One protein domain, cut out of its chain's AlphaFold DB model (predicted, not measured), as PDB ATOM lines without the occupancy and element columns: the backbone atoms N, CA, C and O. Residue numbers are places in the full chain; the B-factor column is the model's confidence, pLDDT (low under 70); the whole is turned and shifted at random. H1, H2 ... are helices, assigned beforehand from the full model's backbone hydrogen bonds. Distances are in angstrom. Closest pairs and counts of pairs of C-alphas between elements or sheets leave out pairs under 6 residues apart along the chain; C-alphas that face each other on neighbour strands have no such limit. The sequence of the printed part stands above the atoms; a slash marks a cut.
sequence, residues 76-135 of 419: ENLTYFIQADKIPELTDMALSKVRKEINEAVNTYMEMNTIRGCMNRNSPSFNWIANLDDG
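What this domain is: This is residues 76 to 135 of the 419 residues of the protein "Hypothetical protein" of Rotaria sordida (UniProt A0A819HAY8). A single long helix, H2, makes the middle of a rod; before it a loop with the short H1 folds back beside its first part, and after it residues 113 to 135 form a looped head with no named element. The printed part has 60 residues, 25 of them in two named helices, H1 then H2, with no named strand: all helix, yet under half in named elements. It is extended, with a radius of gyration of the C-alphas of 18.4 A and spans of 57 by 17 by 15 A.

How they stand to each other: Look first at H1, residues 78 to 81, then at H2, residues 92 to 112. They only just touch, with 3 pairs of C-alphas within 8 A; the closest are those of Thr 79 and Arg 99, 5.6 A apart. H2 touches H1 with residues 99 to 103 alone. Residues 107 to 112 of H2 stand free. In H2 every O i to N i+4 pair is within hydrogen-bond range; H1 is too short for such a pair.

Where its parts are: Find C-alpha 78 at (-80.327, 323.464, 690.510), where H1 begins; it is 6.4 A long. From C-alpha 92 at (-81.318, 311.151, 701.974), H2 runs 30.0 A to C-alpha 112 at (-63.643, 331.582, 688.852).

The domain as a whole: The C-alphas farthest apart, of Glu 89 and Pro 124, are 57.6 A apart. The H1 to H2 link is short; the printed part has no cut, and no printed residue is under 70 in pLDDT.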
ATOM      1  N   GLU A  76     -84.946 328.476 689.913       78.00
ATOM      2  CA  GLU A  76     -84.621 327.973 691.244       78.00
ATOM      3  C   GLU A  76     -83.198 327.404 691.245       78.00
ATOM      4  O   GLU A  76     -82.627 327.124 690.188       78.00
ATOM      5  N   ASN A  77     -82.596 327.254 692.427       81.56
ATOM      6  CA  ASN A  77     -81.290 326.608 692.531       81.56
ATOM      7  C   ASN A  77     -81.390 325.192 691.937       81.56
ATOM      8  O   ASN A  77     -82.347 324.475 692.217       81.56
ATOM      9  N   LEU A  78     -80.398 324.783 691.142       83.94
ATOM     10  CA  LEU A  78     -80.327 323.464 690.510       83.94
ATOM     11  C   LEU A  78     -80.565 322.312 691.503       83.94
ATOM     12  O   LEU A  78     -81.182 321.304 691.164       83.94
ATOM     13  N   THR A  79     -80.141 322.490 692.756       86.69
ATOM     14  CA  THR A  79     -80.330 321.509 693.833       86.69
ATOM     15  C   THR A  79     -81.775 321.347 694.304       86.69
ATOM     16  O   THR A  79     -82.067 320.375 695.000       86.69
ATOM     17  N   TYR A  80     -82.695 322.226 693.899       85.31
ATOM     18  CA  TYR A  80     -84.117 322.108 694.218       85.31
ATOM     19  C   TYR A  80     -84.736 320.822 693.660       85.31
ATOM     20  O   TYR A  80     -85.592 320.232 694.309       85.31
ATOM     21  N   PHE A  81     -84.287 320.334 692.502       84.50
ATOM     22  CA  PHE A  81     -84.817 319.097 691.912       84.50
ATOM     23  C   PHE A  81     -84.225 317.819 692.526       84.50
ATOM     24  O   PHE A  81     -84.659 316.719 692.196       84.50
ATOM     25  N   ILE A  82     -83.256 317.952 693.437       87.94
ATOM     26  CA  ILE A  82     -82.545 316.837 694.070       87.94
ATOM     27  C   ILE A  82     -83.133 316.621 695.465       87.94
ATOM     28  O   ILE A  82     -82.531 316.949 696.489       87.94
ATOM     29  N   GLN A  83     -84.358 316.108 695.488       87.19
ATOM     30  CA  GLN A  83     -85.125 315.828 696.699       87.19
ATOM     31  C   GLN A  83     -85.582 314.367 696.713       87.19
ATOM     32  O   GLN A  83     -85.741 313.744 695.662       87.19
ATOM     33  N   ALA A  84     -85.806 313.824 697.910       87.44
ATOM     34  CA  ALA A  84     -86.198 312.427 698.092       87.44
ATOM     35  C   ALA A  84     -87.567 312.099 697.476       87.44
ATOM     36  O   ALA A  84     -87.809 310.965 697.081       87.44
ATOM     37  N   ASP A  85     -88.449 313.092 697.331       88.44
ATOM     38  CA  ASP A  85     -89.739 312.938 696.650       88.44
ATOM     39  C   ASP A  85     -89.608 312.859 695.118       88.44
ATOM     40  O   ASP A  85     -90.541 312.412 694.451       88.44
ATOM     41  N   LYS A  86     -88.477 313.304 694.549       87.94
ATOM     42  CA  LYS A  86     -88.189 313.260 693.105       87.94
ATOM     43  C   LYS A  86     -87.289 312.098 692.700       87.94
ATOM     44  O   LYS A  86     -87.342 311.697 691.542       87.94
ATOM     45  N   ILE A  87     -86.470 311.587 693.622       92.00
ATOM     46  CA  ILE A  87     -85.518 310.494 693.380       92.00
ATOM     47  C   ILE A  87     -85.617 309.482 694.536       92.00
ATOM     48  O   ILE A  87     -84.753 309.463 695.419       92.00
ATOM     49  N   PRO A  88     -86.697 308.681 694.585       88.88
ATOM     50  CA  PRO A  88     -86.960 307.768 695.696       88.88
ATOM     51  C   PRO A  88     -85.970 306.594 695.775       88.88
ATOM     52  O   PRO A  88     -85.912 305.913 696.797       88.88
ATOM     53  N   GLU A  89     -85.187 306.339 694.723       92.38
ATOM     54  CA  GLU A  89     -84.200 305.253 694.662       92.38
ATOM     55  C   GLU A  89     -82.931 305.541 695.481       92.38
ATOM     56  O   GLU A  89     -82.144 304.631 695.749       92.38
ATOM     57  N   LEU A  90     -82.710 306.798 695.883       89.56
ATOM     58  CA  LEU A  90     -81.529 307.224 696.631       89.56
ATOM     59  C   LEU A  90     -81.861 307.548 698.088       89.56
ATOM     60  O   LEU A  90     -82.914 308.085 698.418       89.56
ATOM     61  N   THR A  91     -80.906 307.275 698.978       93.38
ATOM     62  CA  THR A  91     -81.022 307.656 700.392       93.38
ATOM     63  C   THR A  91     -80.852 309.166 700.575       93.38
ATOM     64  O   THR A  91     -80.093 309.810 699.845       93.38
ATOM     65  N   ASP A  92     -81.467 309.729 701.620       89.88
ATOM     66  CA  ASP A  92     -81.318 311.151 701.974       89.88
ATOM     67  C   ASP A  92     -79.853 311.580 702.136       89.88
ATOM     68  O   ASP A  92     -79.473 312.700 701.782       89.88
ATOM     69  N   MET A  93     -79.006 310.673 702.629       89.94
ATOM     70  CA  MET A  93     -77.572 310.905 702.798       89.94
ATOM     71  C   MET A  93     -76.854 311.030 701.448       89.94
ATOM     72  O   MET A  93     -76.061 311.956 701.259       89.94
ATOM     73  N   ALA A  94     -77.162 310.146 700.493       90.50
ATOM     74  CA  ALA A  94     -76.626 310.229 699.137       90.50
ATOM     75  C   ALA A  94     -77.097 311.514 698.440       90.50
ATOM     76  O   ALA A  94     -76.278 312.254 697.895       90.50
ATOM     77  N   LEU A  95     -78.387 311.847 698.551       92.12
ATOM     78  CA  LEU A  95     -78.956 313.080 697.994       92.12
ATOM     79  C   LEU A  95     -78.353 314.340 698.624       92.12
ATOM     80  O   LEU A  95     -78.144 315.339 697.938       92.12
ATOM     81  N   SER A  96     -78.052 314.328 699.926       92.12
ATOM     82  CA  SER A  96     -77.364 315.441 700.591       92.12
ATOM     83  C   SER A  96     -75.934 315.613 700.086       92.12
ATOM     84  O   SER A  96     -75.497 316.748 699.893       92.12
ATOM     85  N   LYS A  97     -75.206 314.513 699.859       94.19
ATOM     86  CA  LYS A  97     -73.850 314.567 699.304       94.19
ATOM     87  C   LYS A  97     -73.871 315.140 697.890       94.19
ATOM     88  O   LYS A  97     -73.162 316.098 697.624       94.19
ATOM     89  N   VAL A  98     -74.754 314.639 697.026       91.88
ATOM     90  CA  VAL A  98     -74.905 315.136 695.647       91.88
ATOM     91  C   VAL A  98     -75.243 316.629 695.620       91.88
ATOM     92  O   VAL A  98     -74.608 317.391 694.896       91.88
ATOM     93  N   ARG A  99     -76.191 317.082 696.453       93.06
ATOM     94  CA  ARG A  99     -76.516 318.515 696.571       93.06
ATOM     95  C   ARG A  99     -75.313 319.351 696.994       93.06
ATOM     96  O   ARG A  99     -75.142 320.456 696.486       93.06
ATOM     97  N   LYS A 100     -74.498 318.846 697.924       94.12
ATOM     98  CA  LYS A 100     -73.285 319.532 698.374       94.12
ATOM     99  C   LYS A 100     -72.283 319.685 697.227       94.12
ATOM    100  O   LYS A 100     -71.895 320.812 696.953       94.12
ATOM    101  N   GLU A 101     -71.941 318.595 696.540       94.31
ATOM    102  CA  GLU A 101     -70.976 318.609 695.428       94.31
ATOM    103  C   GLU A 101     -71.427 319.543 694.294       94.31
ATOM    104  O   GLU A 101     -70.639 320.320 693.765       94.31
ATOM    105  N   ILE A 102     -72.721 319.541 693.958       92.94
ATOM    106  CA  ILE A 102     -73.266 320.439 692.931       92.94
ATOM    107  C   ILE A 102     -73.185 321.902 693.371       92.94
ATOM    108  O   ILE A 102     -72.777 322.751 692.584       92.94
ATOM    109  N   ASN A 103     -73.556 322.217 694.615       92.31
ATOM    110  CA  ASN A 103     -73.428 323.583 695.125       92.31
ATOM    111  C   ASN A 103     -71.961 324.034 695.165       92.31
ATOM    112  O   ASN A 103     -71.676 325.188 694.866       92.31
ATOM    113  N   GLU A 104     -71.035 323.138 695.501       94.50
ATOM    114  CA  GLU A 104     -69.597 323.411 695.510       94.50
ATOM    115  C   GLU A 104     -69.063 323.680 694.097       94.50
ATOM    116  O   GLU A 104     -68.385 324.684 693.879       94.50
ATOM    117  N   ALA A 105     -69.464 322.878 693.109       91.12
ATOM    118  CA  ALA A 105     -69.140 323.113 691.703       91.12
ATOM    119  C   ALA A 105     -69.716 324.444 691.182       91.12
ATOM    120  O   ALA A 105     -69.016 325.206 690.515       91.12
ATOM    121  N   VAL A 106     -70.972 324.763 691.521       90.50
ATOM    122  CA  VAL A 106     -71.606 326.041 691.157       90.50
ATOM    123  C   VAL A 106     -70.871 327.215 691.802       90.50
ATOM    124  O   VAL A 106     -70.567 328.189 691.117       90.50
ATOM    125  N   ASN A 107     -70.542 327.128 693.091       92.19
ATOM    126  CA  ASN A 107     -69.789 328.170 693.784       92.19
ATOM    127  C   ASN A 107     -68.403 328.358 693.161       92.19
ATOM    128  O   ASN A 107     -68.011 329.490 692.899       92.19
ATOM    129  N   THR A 108     -67.714 327.265 692.836       92.56
ATOM    130  CA  THR A 108     -66.404 327.290 692.170       92.56
ATOM    131  C   THR A 108     -66.491 328.003 690.824       92.56
ATOM    132  O   THR A 108     -65.697 328.896 690.537       92.56
ATOM    133  N   TYR A 109     -67.502 327.678 690.013       90.75
ATOM    134  CA  TYR A 109     -67.749 328.370 688.751       90.75
ATOM    135  C   TYR A 109     -67.989 329.872 688.959       90.75
ATOM    136  O   TYR A 109     -67.407 330.697 688.253       90.75
ATOM    137  N   MET A 110     -68.820 330.246 689.937       92.44
ATOM    138  CA  MET A 110     -69.090 331.653 690.243       92.44
ATOM    139  C   MET A 110     -67.823 332.383 690.696       92.44
ATOM    140  O   MET A 110     -67.576 333.499 690.243       92.44
ATOM    141  N   GLU A 111     -66.998 331.764 691.537       92.62
ATOM    142  CA  GLU A 111     -65.735 332.332 692.010       92.62
ATOM    143  C   GLU A 111     -64.719 332.508 690.878       92.62
ATOM    144  O   GLU A 111     -64.155 333.592 690.748       92.62
ATOM    145  N   MET A 112     -64.550 331.508 690.008       89.31
ATOM    146  CA  MET A 112     -63.643 331.582 688.852       89.31
ATOM    147  C   MET A 112     -64.046 332.665 687.844       89.31
ATOM    148  O   MET A 112     -63.187 333.261 687.199       89.31
ATOM    149  N   ASN A 113     -65.346 332.946 687.718       91.56
ATOM    150  CA  ASN A 113     -65.865 334.001 686.844       91.56
ATOM    151  C   ASN A 113     -66.021 335.357 687.557       91.56
ATOM    152  O   ASN A 113     -66.440 336.339 686.938       91.56
ATOM    153  N   THR A 114     -65.699 335.442 688.850       93.56
ATOM    154  CA  THR A 114     -65.737 336.694 689.607       93.56
ATOM    155  C   THR A 114     -64.404 337.420 689.468       93.56
ATOM    156  O   THR A 114     -63.398 337.043 690.065       93.56
ATOM    157  N   ILE A 115     -64.408 338.523 688.725       92.50
ATOM    158  CA  ILE A 115     -63.258 339.411 688.573       92.50
ATOM    159  C   ILE A 115     -63.435 340.570 689.551       92.50
ATOM    160  O   ILE A 115     -64.288 341.444 689.366       92.50
ATOM    161  N   ARG A 116     -62.621 340.563 690.604       93.62
ATOM    162  CA  ARG A 116     -62.643 341.572 691.665       93.62
ATOM    163  C   ARG A 116     -61.847 342.811 691.251       93.62
ATOM    164  O   ARG A 116     -60.780 342.694 690.648       93.62
ATOM    165  N   GLY A 117     -62.371 343.992 691.555       91.94
ATOM    166  CA  GLY A 117     -61.671 345.255 691.332       91.94
ATOM    167  C   GLY A 117     -62.581 346.469 691.464       91.94
ATOM    168  O   GLY A 117     -63.803 346.347 691.482       91.94
ATOM    169  N   CYS A 118     -61.991 347.662 691.496       92.44
ATOM    170  CA  CYS A 118     -62.754 348.900 691.603       92.44
ATOM    171  C   CYS A 118     -63.688 349.120 690.396       92.44
ATOM    172  O   CYS A 118     -63.232 349.316 689.268       92.44
ATOM    173  N   MET A 119     -64.999 349.197 690.648       94.12
ATOM    174  CA  MET A 119     -66.019 349.437 689.611       94.12
ATOM    175  C   MET A 119     -66.380 350.927 689.422       94.12
ATOM    176  O   MET A 119     -67.166 351.280 688.536       94.12
ATOM    177  N   ASN A 120     -65.815 351.834 690.230       93.38
ATOM    178  CA  ASN A 120     -66.062 353.273 690.117       93.38
ATOM    179  C   ASN A 120     -65.265 353.891 688.957       93.38
ATOM    180  O   ASN A 120     -64.069 354.131 689.084       93.38
ATOM    181  N   ARG A 121     -65.956 354.243 687.863       91.38
ATOM    182  CA  ARG A 121     -65.368 354.850 686.648       91.38
ATOM    183  C   ARG A 121     -64.569 356.134 686.879       91.38
ATOM    184  O   ARG A 121     -63.767 356.494 686.027       91.38
ATOM    185  N   ASN A 122     -64.818 356.838 687.982       91.69
ATOM    186  CA  ASN A 122     -64.125 358.083 688.306       91.69
ATOM    187  C   ASN A 122     -62.876 357.857 689.175       91.69
ATOM    188  O   ASN A 122     -62.160 358.815 689.455       91.69
ATOM    189  N   SER A 123     -62.626 356.627 689.644       89.81
ATOM    190  CA  SER A 123     -61.434 356.306 690.431       89.81
ATOM    191  C   SER A 123     -60.219 356.083 689.520       89.81
ATOM    192  O   SER A 123     -60.352 355.425 688.486       89.81
ATOM    193  N   PRO A 124     -59.015 356.541 689.913       86.75
ATOM    194  CA  PRO A 124     -57.768 356.179 689.240       86.75
ATOM    195  C   PRO A 124     -57.493 354.666 689.212       86.75
ATOM    196  O   PRO A 124     -56.793 354.200 688.321       86.75
ATOM    197  N   SER A 125     -58.050 353.907 690.162       88.62
ATOM    198  CA  SER A 125     -57.908 352.448 690.253       88.62
ATOM    199  C   SER A 125     -58.996 351.689 689.479       88.62
ATOM    200  O   SER A 125     -59.152 350.489 689.684       88.62
ATOM    201  N   PHE A 126     -59.794 352.366 688.641       92.12
ATOM    202  CA  PHE A 126     -60.917 351.749 687.931       92.12
ATOM    203  C   PHE A 126     -60.476 350.548 687.083       92.12
ATOM    204  O   PHE A 126     -59.650 350.675 686.176       92.12
ATOM    205  N   ASN A 127     -61.096 349.396 687.336       90.81
ATOM    206  CA  ASN A 127     -60.885 348.171 686.584       90.81
ATOM    207  C   ASN A 127     -62.096 347.891 685.679       90.81
ATOM    208  O   ASN A 127     -63.176 347.535 686.144       90.81
ATOM    209  N   TRP A 128     -61.914 348.028 684.364       91.25
ATOM    210  CA  TRP A 128     -62.998 347.906 683.384       91.25
ATOM    211  C   TRP A 128     -63.508 346.470 683.170       91.25
ATOM    212  O   TRP A 128     -64.615 346.315 682.656       91.25
ATOM    213  N   ILE A 129     -62.733 345.448 683.558       93.25
ATOM    214  CA  ILE A 129     -63.149 344.033 683.510       93.25
ATOM    215  C   ILE A 129     -63.787 343.550 684.817       93.25
ATOM    216  O   ILE A 129     -64.345 342.455 684.844       93.25
ATOM    217  N   ALA A 130     -63.713 344.334 685.898       93.62
ATOM    218  CA  ALA A 130     -64.250 343.925 687.190       93.62
ATOM    219  C   ALA A 130     -65.782 343.828 687.153       93.62
ATOM    220  O   ALA A 130     -66.473 344.748 686.704       93.62
ATOM    221  N   ASN A 131     -66.309 342.712 687.656       94.94
ATOM    222  CA  ASN A 131     -67.743 342.474 687.813       94.94
ATOM    223  C   ASN A 131     -68.188 342.454 689.286       94.94
ATOM    224  O   ASN A 131     -69.390 342.410 689.547       94.94
ATOM    225  N   LEU A 132     -67.239 342.540 690.227       94.69
ATOM    226  CA  LEU A 132     -67.490 342.653 691.658       94.69
ATOM    227  C   LEU A 132     -66.571 343.709 692.288       94.69
ATOM    228  O   LEU A 132     -65.347 343.598 692.207       94.69
ATOM    229  N   ASP A 133     -67.170 344.708 692.941       92.88
ATOM    230  CA  ASP A 133     -66.435 345.761 693.645       92.88
ATOM    231  C   ASP A 133     -65.750 345.196 694.895       92.88
ATOM    232  O   ASP A 133     -66.379 344.534 695.723       92.88
ATOM    233  N   ASP A 134     -64.453 345.454 695.024       90.38
ATOM    234  CA  ASP A 134     -63.603 344.979 696.119       90.38
ATOM    235  C   ASP A 134     -63.198 346.097 697.094       90.38
ATOM    236  O   ASP A 134     -62.459 345.852 698.046       90.38
ATOM    237  N   GLY A 135     -63.670 347.328 696.870       88.62
ATOM    238  CA  GLY A 135     -63.341 348.479 697.710       88.62
ATOM    239  C   GLY A 135     -61.946 349.069 697.464       88.62
ATOM    240  O   GLY A 135     -61.573 350.035 698.132       88.62
TER     241      GLY A 135